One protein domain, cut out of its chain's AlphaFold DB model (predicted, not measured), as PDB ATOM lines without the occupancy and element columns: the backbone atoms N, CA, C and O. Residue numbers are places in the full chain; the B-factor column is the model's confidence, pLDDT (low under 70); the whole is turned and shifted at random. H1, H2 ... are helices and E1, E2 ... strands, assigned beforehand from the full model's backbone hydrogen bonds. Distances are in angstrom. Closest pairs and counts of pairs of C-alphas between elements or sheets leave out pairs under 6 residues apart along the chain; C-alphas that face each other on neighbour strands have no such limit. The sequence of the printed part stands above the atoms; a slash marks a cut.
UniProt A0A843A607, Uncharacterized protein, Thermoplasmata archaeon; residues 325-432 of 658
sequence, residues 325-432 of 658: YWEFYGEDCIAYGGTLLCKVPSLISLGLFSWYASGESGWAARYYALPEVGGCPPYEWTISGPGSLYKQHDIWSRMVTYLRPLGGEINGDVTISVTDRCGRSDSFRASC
ATOM      1  N   TYR A 325      -1.213  -2.011   7.180       95.31
ATOM      2  CA  TYR A 325      -0.736  -1.505   5.895       95.31
ATOM      3  C   TYR A 325       0.757  -1.765   5.718       95.31
ATOM      4  O   TYR A 325       1.500  -1.903   6.689       95.31
ATOM      5  N   TRP A 326       1.209  -1.780   4.472       93.88
ATOM      6  CA  TRP A 326       2.619  -1.869   4.088       93.88
ATOM      7  C   TRP A 326       2.932  -0.910   2.935       93.88
ATOM      8  O   TRP A 326       2.030  -0.351   2.315       93.88
ATOM      9  N   GLU A 327       4.209  -0.730   2.609       89.56
ATOM     10  CA  GLU A 327       4.660   0.163   1.517       89.56
ATOM     11  C   GLU A 327       4.646  -0.512   0.138       89.56
ATOM     12  O   GLU A 327       5.354  -0.094  -0.779       89.56
ATOM     13  N   PHE A 328       3.915  -1.615  -0.000       80.25
ATOM     14  CA  PHE A 328       3.908  -2.430  -1.207       80.25
ATOM     15  C   PHE A 328       2.606  -2.278  -1.994       80.25
ATOM     16  O   PHE A 328       1.579  -1.924  -1.424       80.25
ATOM     17  N   TYR A 329       2.643  -2.561  -3.299       73.19
ATOM     18  CA  TYR A 329       1.471  -2.483  -4.172       73.19
ATOM     19  C   TYR A 329       0.347  -3.407  -3.687       73.19
ATOM     20  O   TYR A 329       0.574  -4.574  -3.365       73.19
ATOM     21  N   GLY A 330      -0.877  -2.890  -3.687       77.31
ATOM     22  CA  GLY A 330      -2.080  -3.629  -3.334       77.31
ATOM     23  C   GLY A 330      -3.330  -2.920  -3.836       77.31
ATOM     24  O   GLY A 330      -3.259  -1.856  -4.454       77.31
ATOM     25  N   GLU A 331      -4.473  -3.535  -3.569       78.88
ATOM     26  CA  GLU A 331      -5.769  -2.868  -3.651       78.88
ATOM     27  C   GLU A 331      -5.978  -2.087  -2.336       78.88
ATOM     28  O   GLU A 331      -5.402  -2.441  -1.307       78.88
ATOM     29  N   ASP A 332      -6.733  -0.989  -2.368       90.38
ATOM     30  CA  ASP A 332      -6.990  -0.119  -1.207       90.38
ATOM     31  C   ASP A 332      -5.736   0.528  -0.586       90.38
ATOM     32  O   ASP A 332      -5.311   0.229   0.536       90.38
ATOM     33  N   CYS A 333      -5.150   1.472  -1.327       92.19
ATOM     34  CA  CYS A 333      -4.007   2.261  -0.879       92.19
ATOM     35  C   CYS A 333      -4.392   3.674  -0.435       92.19
ATOM     36  O   CYS A 333      -5.292   4.304  -0.991       92.19
ATOM     37  N   ILE A 334      -3.638   4.202   0.524       89.19
ATOM     38  CA  ILE A 334      -3.736   5.567   1.033       89.19
ATOM     39  C   ILE A 334      -2.372   6.258   0.948       89.19
ATOM     40  O   ILE A 334      -1.329   5.630   1.118       89.19
ATOM     41  N   ALA A 335      -2.365   7.558   0.664       87.81
ATOM     42  CA  ALA A 335      -1.147   8.361   0.701       87.81
ATOM     43  C   ALA A 335      -0.918   8.877   2.128       87.81
ATOM     44  O   ALA A 335      -1.774   9.563   2.683       87.81
ATOM     45  N   TYR A 336       0.238   8.567   2.712       84.00
ATOM     46  CA  TYR A 336       0.611   8.969   4.065       84.00
ATOM     47  C   TYR A 336       2.072   9.428   4.095       84.00
ATOM     48  O   TYR A 336       2.979   8.668   3.763       84.00
ATOM     49  N   GLY A 337       2.313  10.690   4.465       80.06
ATOM     50  CA  GLY A 337       3.671  11.246   4.558       80.06
ATOM     51  C   GLY A 337       4.471  11.208   3.245       80.06
ATOM     52  O   GLY A 337       5.692  11.108   3.281       80.06
ATOM     53  N   GLY A 338       3.795  11.236   2.090       83.88
ATOM     54  CA  GLY A 338       4.423  11.075   0.771       83.88
ATOM     55  C   GLY A 338       4.689   9.621   0.358       83.88
ATOM     56  O   GLY A 338       5.107   9.385  -0.774       83.88
ATOM     57  N   THR A 339       4.398   8.650   1.227       85.62
ATOM     58  CA  THR A 339       4.476   7.213   0.939       85.62
ATOM     59  C   THR A 339       3.088   6.671   0.610       85.62
ATOM     60  O   THR A 339       2.102   7.018   1.260       85.62
ATOM     61  N   LEU A 340       2.993   5.803  -0.397       90.12
ATOM     62  CA  LEU A 340       1.769   5.058  -0.675       90.12
ATOM     63  C   LEU A 340       1.739   3.807   0.210       90.12
ATOM     64  O   LEU A 340       2.629   2.964   0.116       90.12
ATOM     65  N   LEU A 341       0.730   3.702   1.068       92.88
ATOM     66  CA  LEU A 341       0.525   2.573   1.968       92.88
ATOM     67  C   LEU A 341      -0.705   1.791   1.528       92.88
ATOM     68  O   LEU A 341      -1.795   2.350   1.475       92.88
ATOM     69  N   CYS A 342      -0.549   0.507   1.234       94.31
ATOM     70  CA  CYS A 342      -1.653  -0.354   0.819       94.31
ATOM     71  C   CYS A 342      -2.023  -1.333   1.924       94.31
ATOM     72  O   CYS A 342      -1.163  -1.756   2.703       94.31
ATOM     73  N   LYS A 343      -3.309  -1.672   2.009       95.00
ATOM     74  CA  LYS A 343      -3.806  -2.622   3.001       95.00
ATOM     75  C   LYS A 343      -3.213  -4.008   2.755       95.00
ATOM     76  O   LYS A 343      -3.179  -4.486   1.620       95.00
ATOM     77  N   VAL A 344      -2.751  -4.665   3.815       94.69
ATOM     78  CA  VAL A 344      -2.230  -6.032   3.728       94.69
ATOM     79  C   VAL A 344      -3.411  -7.007   3.684       94.69
ATOM     80  O   VAL A 344      -4.257  -6.977   4.581       94.69
ATOM     81  N   PRO A 345      -3.499  -7.894   2.677       94.50
ATOM     82  CA  PRO A 345      -4.500  -8.955   2.672       94.50
ATOM     83  C   PRO A 345      -4.350  -9.863   3.896       94.50
ATOM     84  O   PRO A 345      -3.236 -10.126   4.342       94.50
ATOM     85  N   SER A 346      -5.450 -10.426   4.402       94.50
ATOM     86  CA  SER A 346      -5.416 -11.324   5.572       94.50
ATOM     87  C   SER A 346      -4.555 -12.577   5.366       94.50
ATOM     88  O   SER A 346      -4.126 -13.207   6.334       94.50
ATOM     89  N   LEU A 347      -4.310 -12.947   4.109       94.75
ATOM     90  CA  LEU A 347      -3.457 -14.052   3.702       94.75
ATOM     91  C   LEU A 347      -2.590 -13.618   2.517       94.75
ATOM     92  O   LEU A 347      -3.112 -13.149   1.508       94.75
ATOM     93  N   ILE A 348      -1.279 -13.819   2.623       93.75
ATOM     94  CA  ILE A 348      -0.313 -13.564   1.547       93.75
ATOM     95  C   ILE A 348       0.624 -14.761   1.372       93.75
ATOM     96  O   ILE A 348       0.800 -15.566   2.291       93.75
ATOM     97  N   SER A 349       1.248 -14.884   0.200       92.31
ATOM     98  CA  SER A 349       2.232 -15.942  -0.029       92.31
ATOM     99  C   SER A 349       3.518 -15.678   0.756       92.31
ATOM    100  O   SER A 349       3.998 -14.542   0.841       92.31
ATOM    101  N   LEU A 350       4.114 -16.737   1.310       90.62
ATOM    102  CA  LEU A 350       5.387 -16.638   2.033       90.62
ATOM    103  C   LEU A 350       6.521 -16.115   1.136       90.62
ATOM    104  O   LEU A 350       7.402 -15.408   1.613       90.62
ATOM    105  N   GLY A 351       6.460 -16.399  -0.171       88.31
ATOM    106  CA  GLY A 351       7.392 -15.859  -1.162       88.31
ATOM    107  C   GLY A 351       7.305 -14.337  -1.288       88.31
ATOM    108  O   GLY A 351       8.332 -13.665  -1.215       88.31
ATOM    109  N   LEU A 352       6.090 -13.779  -1.397       89.12
ATOM    110  CA  LEU A 352       5.886 -12.327  -1.433       89.12
ATOM    111  C   LEU A 352       6.343 -11.669  -0.125       89.12
ATOM    112  O   LEU A 352       7.056 -10.667  -0.154       89.12
ATOM    113  N   PHE A 353       5.981 -12.261   1.016       91.44
ATOM    114  CA  PHE A 353       6.415 -11.786   2.329       91.44
ATOM    115  C   PHE A 353       7.944 -11.801   2.468       91.44
ATOM    116  O   PHE A 353       8.532 -10.816   2.906       91.44
ATOM    117  N   SER A 354       8.599 -12.890   2.053       88.56
ATOM    118  CA  SER A 354      10.058 -13.031   2.102       88.56
ATOM    119  C   SER A 354      10.768 -12.051   1.175       88.56
ATOM    120  O   SER A 354      11.795 -11.495   1.560       88.56
ATOM    121  N   TRP A 355      10.224 -11.809  -0.018       87.06
ATOM    122  CA  TRP A 355      10.751 -10.808  -0.943       87.06
ATOM    123  C   TRP A 355      10.617  -9.387  -0.379       87.06
ATOM    124  O   TRP A 355      11.570  -8.616  -0.413       87.06
ATOM    125  N   TYR A 356       9.477  -9.051   0.236       88.69
ATOM    126  CA  TYR A 356       9.315  -7.757   0.906       88.69
ATOM    127  C   TYR A 356      10.267  -7.616   2.109       88.69
ATOM    128  O   TYR A 356      10.853  -6.556   2.329       88.69
ATOM    129  N   ALA A 357      10.479  -8.700   2.861       87.31
ATOM    130  CA  ALA A 357      11.361  -8.751   4.027       87.31
ATOM    131  C   ALA A 357      12.864  -8.770   3.713       87.31
ATOM    132  O   ALA A 357      13.658  -8.438   4.594       87.31
ATOM    133  N   SER A 358      13.283  -9.170   2.508       82.75
ATOM    134  CA  SER A 358      14.705  -9.259   2.151       82.75
ATOM    135  C   SER A 358      15.360  -7.891   1.960       82.75
ATOM    136  O   SER A 358      16.588  -7.807   1.955       82.75
ATOM    137  N   GLY A 359      14.567  -6.826   1.814       68.88
ATOM    138  CA  GLY A 359      15.081  -5.496   1.513       68.88
ATOM    139  C   GLY A 359      15.697  -5.385   0.118       68.88
ATOM    140  O   GLY A 359      16.337  -4.378  -0.169       68.88
ATOM    141  N   GLU A 360      15.480  -6.359  -0.778       59.16
ATOM    142  CA  GLU A 360      15.812  -6.225  -2.208       59.16
ATOM    143  C   GLU A 360      15.057  -5.054  -2.869       59.16
ATOM    144  O   GLU A 360      15.458  -4.562  -3.920       59.16
ATOM    145  N   SER A 361      14.012  -4.549  -2.210       51.59
ATOM    146  CA  SER A 361      13.302  -3.310  -2.539       51.59
ATOM    147  C   SER A 361      14.003  -2.022  -2.065       51.59
ATOM    148  O   SER A 361      13.544  -0.933  -2.404       51.59
ATOM    149  N   GLY A 362      15.083  -2.113  -1.277       54.06
ATOM    150  CA  GLY A 362      15.764  -0.980  -0.636       54.06
ATOM    151  C   GLY A 362      15.174  -0.545   0.714       54.06
ATOM    152  O   GLY A 362      15.706   0.375   1.335       54.06
ATOM    153  N   TRP A 363      14.115  -1.206   1.197       58.72
ATOM    154  CA  TRP A 363      13.400  -0.852   2.427       58.72
ATOM    155  C   TRP A 363      13.284  -2.057   3.360       58.72
ATOM    156  O   TRP A 363      13.032  -3.174   2.918       58.72
ATOM    157  N   ALA A 364      13.440  -1.843   4.666       72.62
ATOM    158  CA  ALA A 364      13.095  -2.873   5.639       72.62
ATOM    159  C   ALA A 364      11.568  -3.091   5.615       72.62
ATOM    160  O   ALA A 364      10.836  -2.107   5.512       72.62
ATOM    161  N   ALA A 365      11.085  -4.337   5.698       87.12
ATOM    162  CA  ALA A 365       9.648  -4.637   5.664       87.12
ATOM    163  C   ALA A 365       8.915  -3.929   6.810       87.12
ATOM    164  O   ALA A 365       8.956  -4.373   7.962       87.12
ATOM    165  N   ARG A 366       8.275  -2.804   6.487       92.19
ATOM    166  CA  ARG A 366       7.593  -1.930   7.435       92.19
ATOM    167  C   ARG A 366       6.096  -2.150   7.348       92.19
ATOM    168  O   ARG A 366       5.517  -2.140   6.264       92.19
ATOM    169  N   TYR A 367       5.490  -2.314   8.513       94.50
ATOM    170  CA  TYR A 367       4.053  -2.456   8.670       94.50
ATOM    171  C   TYR A 367       3.528  -1.298   9.495       94.50
ATOM    172  O   TYR A 367       4.173  -0.886  10.461       94.50
ATOM    173  N   TYR A 368       2.367  -0.794   9.100       94.31
ATOM    174  CA  TYR A 368       1.749   0.403   9.641       94.31
ATOM    175  C   TYR A 368       0.343   0.093  10.148       94.31
ATOM    176  O   TYR A 368      -0.400  -0.650   9.512       94.31
ATOM    177  N   ALA A 369      -0.025   0.697  11.268       92.56
ATOM    178  CA  ALA A 369      -1.388   0.798  11.763       92.56
ATOM    179  C   ALA A 369      -1.664   2.278  11.987       92.56
ATOM    180  O   ALA A 369      -0.942   2.970  12.710       92.56
ATOM    181  N   LEU A 370      -2.684   2.767  11.297       86.94
ATOM    182  CA  LEU A 370      -2.930   4.187  11.134       86.94
ATOM    183  C   LEU A 370      -4.251   4.555  11.820       86.94
ATOM    184  O   LEU A 370      -5.296   4.018  11.447       86.94
ATOM    185  N   PRO A 371      -4.248   5.451  12.827       76.50
ATOM    186  CA  PRO A 371      -5.485   5.865  13.497       76.50
ATOM    187  C   PRO A 371      -6.498   6.495  12.532       76.50
ATOM    188  O   PRO A 371      -7.698   6.471  12.783       76.50
ATOM    189  N   GLU A 372      -6.035   7.039  11.409       73.62
ATOM    190  CA  GLU A 372      -6.857   7.672  10.382       73.62
ATOM    191  C   GLU A 372      -7.816   6.682   9.707       73.62
ATOM    192  O   GLU A 372      -8.886   7.083   9.246       73.62
ATOM    193  N   VAL A 373      -7.472   5.397   9.676       80.06
ATOM    194  CA  VAL A 373      -8.243   4.340   8.999       80.06
ATOM    195  C   VAL A 373      -8.907   3.373   9.970       80.06
ATOM    196  O   VAL A 373      -9.954   2.820   9.639       80.06
ATOM    197  N   GLY A 374      -8.391   3.238  11.192       83.00
ATOM    198  CA  GLY A 374      -9.055   2.473  12.240       83.00
ATOM    199  C   GLY A 374      -8.189   2.242  13.471       83.00
ATOM    200  O   GLY A 374      -6.973   2.401  13.443       83.00
ATOM    201  N   GLY A 375      -8.841   1.816  14.549       86.69
ATOM    202  CA  GLY A 375      -8.218   1.516  15.829       86.69
ATOM    203  C   GLY A 375      -7.873   2.743  16.677       86.69
ATOM    204  O   GLY A 375      -7.925   3.893  16.246       86.69
ATOM    205  N   CYS A 376      -7.540   2.461  17.932       85.62
ATOM    206  CA  CYS A 376      -7.129   3.431  18.940       85.62
ATOM    207  C   CYS A 376      -5.685   3.198  19.411       85.62
ATOM    208  O   CYS A 376      -5.425   2.198  20.083       85.62
ATOM    209  N   PRO A 377      -4.742   4.118  19.156       82.75
ATOM    210  CA  PRO A 377      -3.383   3.973  19.659       82.75
ATOM    211  C   PRO A 377      -3.311   4.123  21.195       82.75
ATOM    212  O   PRO A 377      -4.222   4.702  21.794       82.75
ATOM    213  N   PRO A 378      -2.215   3.672  21.836       86.06
ATOM    214  CA  PRO A 378      -1.060   3.033  21.204       86.06
ATOM    215  C   PRO A 378      -1.385   1.632  20.680       86.06
ATOM    216  O   PRO A 378      -2.257   0.945  21.209       86.06
ATOM    217  N   TYR A 379      -0.683   1.231  19.624       90.06
ATOM    218  CA  TYR A 379      -0.832  -0.094  19.033       90.06
ATOM    219  C   TYR A 379       0.159  -1.084  19.630       90.06
ATOM    220  O   TYR A 379       1.364  -0.837  19.715       90.06
ATOM    221  N   GLU A 380      -0.342  -2.255  19.990       94.31
ATOM    222  CA  GLU A 380       0.464  -3.387  20.395       94.31
ATOM    223  C   GLU A 380       0.629  -4.362  19.231       94.31
ATOM    224  O   GLU A 380      -0.330  -4.948  18.736       94.31
ATOM    225  N   TRP A 381       1.876  -4.548  18.804       96.81
ATOM    226  CA  TRP A 381       2.228  -5.478  17.738       96.81
ATOM    227  C   TRP A 381       2.801  -6.774  18.289       96.81
ATOM    228  O   TRP A 381       3.701  -6.750  19.138       96.81
ATOM    229  N   THR A 382       2.341  -7.888  17.729       97.12
ATOM    230  CA  THR A 382       2.818  -9.236  18.038       97.12
ATOM    231  C   THR A 382       3.150  -9.997  16.763       97.12
ATOM    232  O   THR A 382       2.566  -9.758  15.705       97.12
ATOM    233  N   ILE A 383       4.068 -10.952  16.878       96.44
ATOM    234  CA  ILE A 383       4.434 -11.867  15.801       96.44
ATOM    235  C   ILE A 383       4.420 -13.305  16.308       96.44
ATOM    236  O   ILE A 383       4.837 -13.580  17.433       96.44
ATOM    237  N   SER A 384       3.953 -14.216  15.461       96.06
ATOM    238  CA  SER A 384       4.099 -15.659  15.623       96.06
ATOM    239  C   SER A 384       4.759 -16.234  14.371       96.06
ATOM    240  O   SER A 384       4.429 -15.814  13.262       96.06
ATOM    241  N   GLY A 385       5.690 -17.173  14.540       91.44
ATOM    242  CA  GLY A 385       6.509 -17.717  13.454       91.44
ATOM    243  C   GLY A 385       7.961 -17.215  13.471       91.44
ATOM    244  O   GLY A 385       8.401 -16.620  14.459       91.44
ATOM    245  N   PRO A 386       8.739 -17.499  12.412       89.69
ATOM    246  CA  PRO A 386      10.130 -17.069  12.311       89.69
ATOM    247  C   PRO A 386      10.267 -15.538  12.241       89.69
ATOM    248  O   PRO A 386       9.485 -14.861  11.581       89.69
ATOM    249  N   GLY A 387      11.315 -15.011  12.877       90.69
ATOM    250  CA  GLY A 387      11.700 -13.595  12.838       90.69
ATOM    251  C   GLY A 387      11.366 -12.839  14.121       90.69
ATOM    252  O   GLY A 387      11.049 -13.430  15.152       90.69
ATOM    253  N   SER A 388      11.488 -11.517  14.076       92.81
ATOM    254  CA  SER A 388      11.099 -10.628  15.173       92.81
ATOM    255  C   SER A 388      10.574  -9.293  14.645       92.81
ATOM    256  O   SER A 388      10.742  -8.962  13.473       92.81
ATOM    257  N   LEU A 389       9.904  -8.523  15.504       94.56
ATOM    258  CA  LEU A 389       9.472  -7.163  15.187       94.56
ATOM    259  C   LEU A 389      10.340  -6.161  15.940       94.56
ATOM    260  O   LEU A 389      10.453  -6.217  17.164       94.56
ATOM    261  N   TYR A 390      10.906  -5.212  15.206       92.81
ATOM    262  CA  TYR A 390      11.506  -4.014  15.762       92.81
ATOM    263  C   TYR A 390      10.454  -2.907  15.812       92.81
ATOM    264  O   TYR A 390      10.016  -2.399  14.777       92.81
ATOM    265  N   LYS A 391      10.024  -2.554  17.025       87.25
ATOM    266  CA  LYS A 391       9.126  -1.420  17.257       87.25
ATOM    267  C   LYS A 391       9.938  -0.141  17.112       87.25
ATOM    268  O   LYS A 391      10.917   0.042  17.833       87.25
ATOM    269  N   GLN A 392       9.562   0.718  16.171       77.38
ATOM    270  CA  GLN A 392      10.216   2.017  16.063       77.38
ATOM    271  C   GLN A 392       9.759   2.940  17.191       77.38
ATOM    272  O   GLN A 392       8.662   2.776  17.730       77.38
ATOM    273  N   HIS A 393      10.613   3.900  17.552       68.88
ATOM    274  CA  HIS A 393      10.307   4.921  18.553       68.88
ATOM    275  C   HIS A 393       9.284   5.920  17.991       68.88
ATOM    276  O   HIS A 393       9.607   7.037  17.605       68.88
ATOM    277  N   ASP A 394       8.032   5.488  17.927       77.12
ATOM    278  CA  ASP A 394       6.862   6.335  17.750       77.12
ATOM    279  C   ASP A 394       5.999   6.199  19.006       77.12
ATOM    280  O   ASP A 394       5.718   5.085  19.456       77.12
ATOM    281  N   ILE A 395       5.566   7.328  19.566       67.62
ATOM    282  CA  ILE A 395       4.786   7.398  20.815       67.62
ATOM    283  C   ILE A 395       3.457   6.633  20.739       67.62
ATOM    284  O   ILE A 395       2.896   6.246  21.761       67.62
ATOM    285  N   TRP A 396       2.970   6.371  19.526       78.00
ATOM    286  CA  TRP A 396       1.744   5.620  19.272       78.00
ATOM    287  C   TRP A 396       1.994   4.198  18.759       78.00
ATOM    288  O   TRP A 396       1.036   3.456  18.541       78.00
ATOM    289  N   SER A 397       3.261   3.799  18.580       86.75
ATOM    290  CA  SER A 397       3.647   2.501  18.011       86.75
ATOM    291  C   SER A 397       2.955   2.202  16.670       86.75
ATOM    292  O   SER A 397       2.588   1.062  16.393       86.75
ATOM    293  N   ARG A 398       2.769   3.219  15.811       89.06
ATOM    294  CA  ARG A 398       2.080   3.067  14.512       89.06
ATOM    295  C   ARG A 398       2.825   2.177  13.535       89.06
ATOM    296  O   ARG A 398       2.227   1.748  12.558       89.06
ATOM    297  N   MET A 399       4.112   1.923  13.759       91.62
ATOM    298  CA  MET A 399       4.952   1.234  12.795       91.62
ATOM    299  C   MET A 399       5.882   0.218  13.451       91.62
ATOM    300  O   MET A 399       6.542   0.496  14.456       91.62
ATOM    301  N   VAL A 400       5.995  -0.939  12.808       94.44
ATOM    302  CA  VAL A 400       6.996  -1.957  13.125       94.44
ATOM    303  C   VAL A 400       7.785  -2.338  11.888       94.44
ATOM    304  O   VAL A 400       7.287  -2.308  10.766       94.44
ATOM    305  N   THR A 401       9.036  -2.720  12.100       93.00
ATOM    306  CA  THR A 401       9.892  -3.297  11.070       93.00
ATOM    307  C   THR A 401      10.067  -4.781  11.355       93.00
ATOM    308  O   THR A 401      10.506  -5.155  12.441       93.00
ATOM    309  N   TYR A 402       9.736  -5.637  10.394       93.44
ATOM    310  CA  TYR A 402      10.020  -7.062  10.501       93.44
ATOM    311  C   TYR A 402      11.511  -7.327  10.275       93.44
ATOM    312  O   TYR A 402      12.096  -6.892   9.282       93.44
ATOM    313  N   LEU A 403      12.117  -8.063  11.204       90.12
ATOM    314  CA  LEU A 403      13.496  -8.519  11.147       90.12
ATOM    315  C   LEU A 403      13.516 -10.021  10.863       90.12
ATOM    316  O   LEU A 403      13.028 -10.838  11.648       90.12
ATOM    317  N   ARG A 404      14.115 -10.390   9.730       87.81
ATOM    318  CA  ARG A 404      14.323 -11.789   9.348       87.81
ATOM    319  C   ARG A 404      15.246 -12.500  10.360       87.81
ATOM    320  O   ARG A 404      16.168 -11.860  10.872       87.81
ATOM    321  N   PRO A 405      15.073 -13.814  10.613       86.56
ATOM    322  CA  PRO A 405      16.028 -14.595  11.396       86.56
ATOM    323  C   PRO A 405      17.477 -14.449  10.908       86.56
ATOM    324  O   PRO A 405      17.750 -14.426   9.703       86.56
ATOM    325  N   LEU A 406      18.417 -14.395  11.855       74.69
ATOM    326  CA  LEU A 406      19.847 -14.464  11.564       74.69
ATOM    327  C   LEU A 406      20.170 -15.867  11.025       74.69
ATOM    328  O   LEU A 406      20.102 -16.835  11.775       74.69
ATOM    329  N   GLY A 407      20.522 -15.979   9.740       65.56
ATOM    330  CA  GLY A 407      21.058 -17.222   9.170       65.56
ATOM    331  C   GLY A 407      20.291 -17.874   8.018       65.56
ATOM    332  O   GLY A 407      20.739 -18.922   7.565       65.56
ATOM    333  N   GLY A 408      19.205 -17.299   7.489       66.62
ATOM    334  CA  GLY A 408      18.617 -17.822   6.246       66.62
ATOM    335  C   GLY A 408      17.114 -17.632   6.085       66.62
ATOM    336  O   GLY A 408      16.483 -16.917   6.859       66.62
ATOM    337  N   GLU A 409      16.598 -18.240   5.014       72.31
ATOM    338  CA  GLU A 409      15.224 -18.165   4.502       72.31
ATOM    339  C   GLU A 409      14.137 -18.308   5.576       72.31
ATOM    340  O   GLU A 409      14.294 -18.984   6.595       72.31
ATOM    341  N   ILE A 410      12.998 -17.665   5.319       82.75
ATOM    342  CA  ILE A 410      11.820 -17.730   6.181       82.75
ATOM    343  C   ILE A 410      11.152 -19.088   5.949       82.75
ATOM    344  O   ILE A 410      10.430 -19.270   4.973       82.75
ATOM    345  N   ASN A 411      11.433 -20.046   6.831       77.88
ATOM    346  CA  ASN A 411      10.891 -21.400   6.766       77.88
ATOM    347  C   ASN A 411       9.738 -21.543   7.763       77.88
ATOM    348  O   ASN A 411       9.961 -21.646   8.970       77.88
ATOM    349  N   GLY A 412       8.511 -21.534   7.246       83.81
ATOM    350  CA  GLY A 412       7.284 -21.633   8.030       83.81
ATOM    351  C   GLY A 412       6.446 -20.359   8.011       83.81
ATOM    352  O   GLY A 412       6.896 -19.286   7.609       83.81
ATOM    353  N   ASP A 413       5.198 -20.509   8.436       90.88
ATOM    354  CA  ASP A 413       4.219 -19.433   8.385       90.88
ATOM    355  C   ASP A 413       4.530 -18.330   9.396       90.88
ATOM    356  O   ASP A 413       4.919 -18.595  10.535       90.88
ATOM    357  N   VAL A 414       4.296 -17.086   8.981       93.81
ATOM    358  CA  VAL A 414       4.452 -15.896   9.821       93.81
ATOM    359  C   VAL A 414       3.098 -15.232   9.977       93.81
ATOM    360  O   VAL A 414       2.409 -14.981   8.995       93.81
ATOM    361  N   THR A 415       2.704 -14.930  11.207       97.19
ATOM    362  CA  THR A 415       1.502 -14.143  11.497       97.19
ATOM    363  C   THR A 415       1.915 -12.879  12.225       97.19
ATOM    364  O   THR A 415       2.532 -12.960  13.286       97.19
ATOM    365  N   ILE A 416       1.573 -11.721  11.664       97.50
ATOM    366  CA  ILE A 416       1.739 -10.425  12.326       97.50
ATOM    367  C   ILE A 416       0.354  -9.939  12.724       97.50
ATOM    368  O   ILE A 416      -0.592 -10.004  11.938       97.50
ATOM    369  N   SER A 417       0.232  -9.477  13.963       97.81
ATOM    370  CA  SER A 417      -1.017  -8.948  14.500       97.81
ATOM    371  C   SER A 417      -0.782  -7.592  15.137       97.81
ATOM    372  O   SER A 417       0.279  -7.340  15.713       97.81
ATOM    373  N   VAL A 418      -1.796  -6.744  15.045       96.88
ATOM    374  CA  VAL A 418      -1.868  -5.462  15.731       96.88
ATOM    375  C   VAL A 418      -3.122  -5.444  16.590       96.88
ATOM    376  O   VAL A 418      -4.196  -5.837  16.140       96.88
ATOM    377  N   THR A 419      -2.980  -5.011  17.835       95.88
ATOM    378  CA  THR A 419      -4.083  -4.793  18.769       95.88
ATOM    379  C   THR A 419      -4.061  -3.337  19.195       95.88
ATOM    380  O   THR A 419      -3.011  -2.789  19.515       95.88
ATOM    381  N   ASP A 420      -5.209  -2.684  19.150       92.81
ATOM    382  CA  ASP A 420      -5.364  -1.318  19.621       92.81
ATOM    383  C   ASP A 420      -5.571  -1.283  21.148       92.81
ATOM    384  O   ASP A 420      -5.830  -2.312  21.780       92.81
ATOM    385  N   ARG A 421      -5.494  -0.106  21.782       88.50
ATOM    386  CA  ARG A 421      -5.649  -0.012  23.249       88.50
ATOM    387  C   ARG A 421      -7.047  -0.383  23.753       88.50
ATOM    388  O   ARG A 421      -7.232  -0.565  24.952       88.50
ATOM    389  N   CYS A 422      -8.033  -0.449  22.862       88.06
ATOM    390  CA  CYS A 422      -9.399  -0.839  23.189       88.06
ATOM    391  C   CYS A 422      -9.615  -2.354  23.058       88.06
ATOM    392  O   CYS A 422     -10.736  -2.824  23.258       88.06
ATOM    393  N   GLY A 423      -8.568  -3.114  22.717       90.88
ATOM    394  CA  GLY A 423      -8.601  -4.567  22.567       90.88
ATOM    395  C   GLY A 423      -9.128  -5.054  21.216       90.88
ATOM    396  O   GLY A 423      -9.422  -6.241  21.080       90.88
ATOM    397  N   ARG A 424      -9.276  -4.177  20.215       92.88
ATOM    398  CA  ARG A 424      -9.638  -4.570  18.843       92.88
ATOM    399  C   ARG A 424      -8.370  -4.939  18.095       92.88
ATOM    400  O   ARG A 424      -7.359  -4.257  18.231       92.88
ATOM    401  N   SER A 425      -8.427  -5.983  17.280       95.75
ATOM    402  CA  SER A 425      -7.243  -6.494  16.599       95.75
ATOM    403  C   SER A 425      -7.469  -6.785  15.124       95.75
ATOM    404  O   SER A 425      -8.594  -6.990  14.659       95.75
ATOM    405  N   ASP A 426      -6.358  -6.802  14.399       97.19
ATOM    406  CA  ASP A 426      -6.261  -7.272  13.027       97.19
ATOM    407  C   ASP A 426      -4.956  -8.039  12.836       97.19
ATOM    408  O   ASP A 426      -3.997  -7.886  13.599       97.19
ATOM    409  N   SER A 427      -4.938  -8.924  11.850       97.06
ATOM    410  CA  SER A 427      -3.787  -9.780  11.601       97.06
ATOM    411  C   SER A 427      -3.765 -10.261  10.167       97.06
ATOM    412  O   SER A 427      -4.820 -10.540   9.595       97.06
ATOM    413  N   PHE A 428      -2.565 -10.486   9.648       96.62
ATOM    414  CA  PHE A 428      -2.380 -11.241   8.420       96.62
ATOM    415  C   PHE A 428      -1.441 -12.422   8.650       96.62
ATOM    416  O   PHE A 428      -0.566 -12.387   9.522       96.62
ATOM    417  N   ARG A 429      -1.616 -13.465   7.837       96.19
ATOM    418  CA  ARG A 429      -0.746 -14.641   7.797       96.19
ATOM    419  C   ARG A 429      -0.024 -14.694   6.454       96.19
ATOM    420  O   ARG A 429      -0.653 -14.685   5.401       96.19
ATOM    421  N   ALA A 430       1.295 -14.782   6.488       94.38
ATOM    422  CA  ALA A 430       2.103 -15.209   5.361       94.38
ATOM    423  C   ALA A 430       2.240 -16.731   5.423       94.38
ATOM    424  O   ALA A 430       2.771 -17.260   6.403       94.38
ATOM    425  N   SER A 431       1.743 -17.433   4.404       92.94
ATOM    426  CA  SER A 431       1.789 -18.896   4.351       92.94
ATOM    427  C   SER A 431       2.348 -19.395   3.033       92.94
ATOM    428  O   SER A 431       2.127 -18.800   1.977       92.94
ATOM    429  N   CYS A 432       3.096 -20.492   3.100       89.81
ATOM    430  CA  CYS A 432       3.529 -21.191   1.898       89.81
ATOM    431  C   CYS A 432       2.454 -22.176   1.408       89.81
ATOM    432  O   CYS A 432       2.210 -22.258   0.208       89.81
TER     433      CYS A 432
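What this domain is: This is residues 325 to 432 of the 658 residues of an uncharacterized protein of Thermoplasmata archaeon (UniProt A0A843A607). Two small sheets, E3 E9 E8 E5 and E4 E7 E6, make a sandwich, face to face with their strands nearly aligned; H1 spans from one to the other, and the separate hairpin E1 and E2 lies beyond E4. The printed part has 108 residues, with nine named strands and one named helix, in the order E1 E2 E3 H1 E4 E5 E6 E7 E8 E9. The sheet E3 E9 E8 E5 is mixed and the sheet E4 E7 E6 antiparallel. The class is mostly strand, though under half of the residues are in named elements; the whole is compact and rounded, with a radius of gyration of the C-alphas of 13.2 A and spans of 35 by 27 by 25 A.

How they stand to each other: E1, residues 333 to 336, and E2, residues 339 to 343, form an antiparallel hairpin, with N 334 and O 341 2.8 A apart. E3, residues 347 to 349, is an edge strand parallel to E9, residues 425 to 431, with N 348 and O 429 3.0 A apart. H1, residues 350 to 357, only grazes both larger sheets; the closest C-alphas of H1 and E9 are those of Leu 350 and Ser 431, 4.8 A apart. In H1 every O i to N i+4 pair is within hydrogen-bond range. E4, residues 366 to 369, and E2 are near each other, with 7 pairs of C-alphas within 10 A. E4 is antiparallel to E7, residues 399 to 403, with N 367 and O 400 2.9 A apart. E5, residues 380 to 384, is antiparallel to E8, residues 414 to 419, with N 382 and O 417 2.9 A apart. E6, residues 388 to 391, and E7 form a hairpin, with N 390 and O 401 2.8 A apart. E8 and E9 form another, with N 430 and O 414 2.8 A apart. The sandwich, two sheets face to face, has 28 pairs of C-alphas within 10 A between E3 E9 E8 E5 and E4 E7 E6.

Where its parts are: E1 begins at C-alpha 333, (-4.007, 2.261, -0.879). E2 is 13.0 A long, H1 10.1 A, E5 13.7 A, E7 13.1 A and E8 16.6 A. E9, the longest strand, measures 19.6 A and ends at C-alpha 431, (1.789, -18.896, 4.351).

The domain as a whole: The farthest C-alphas, those of Glu 372 and Gly 407, are 37.4 A apart. The printed part has no cut, and no link is long. The pLDDT is under 70 at residues 359 to 363, 393, 395 and 407 to 408.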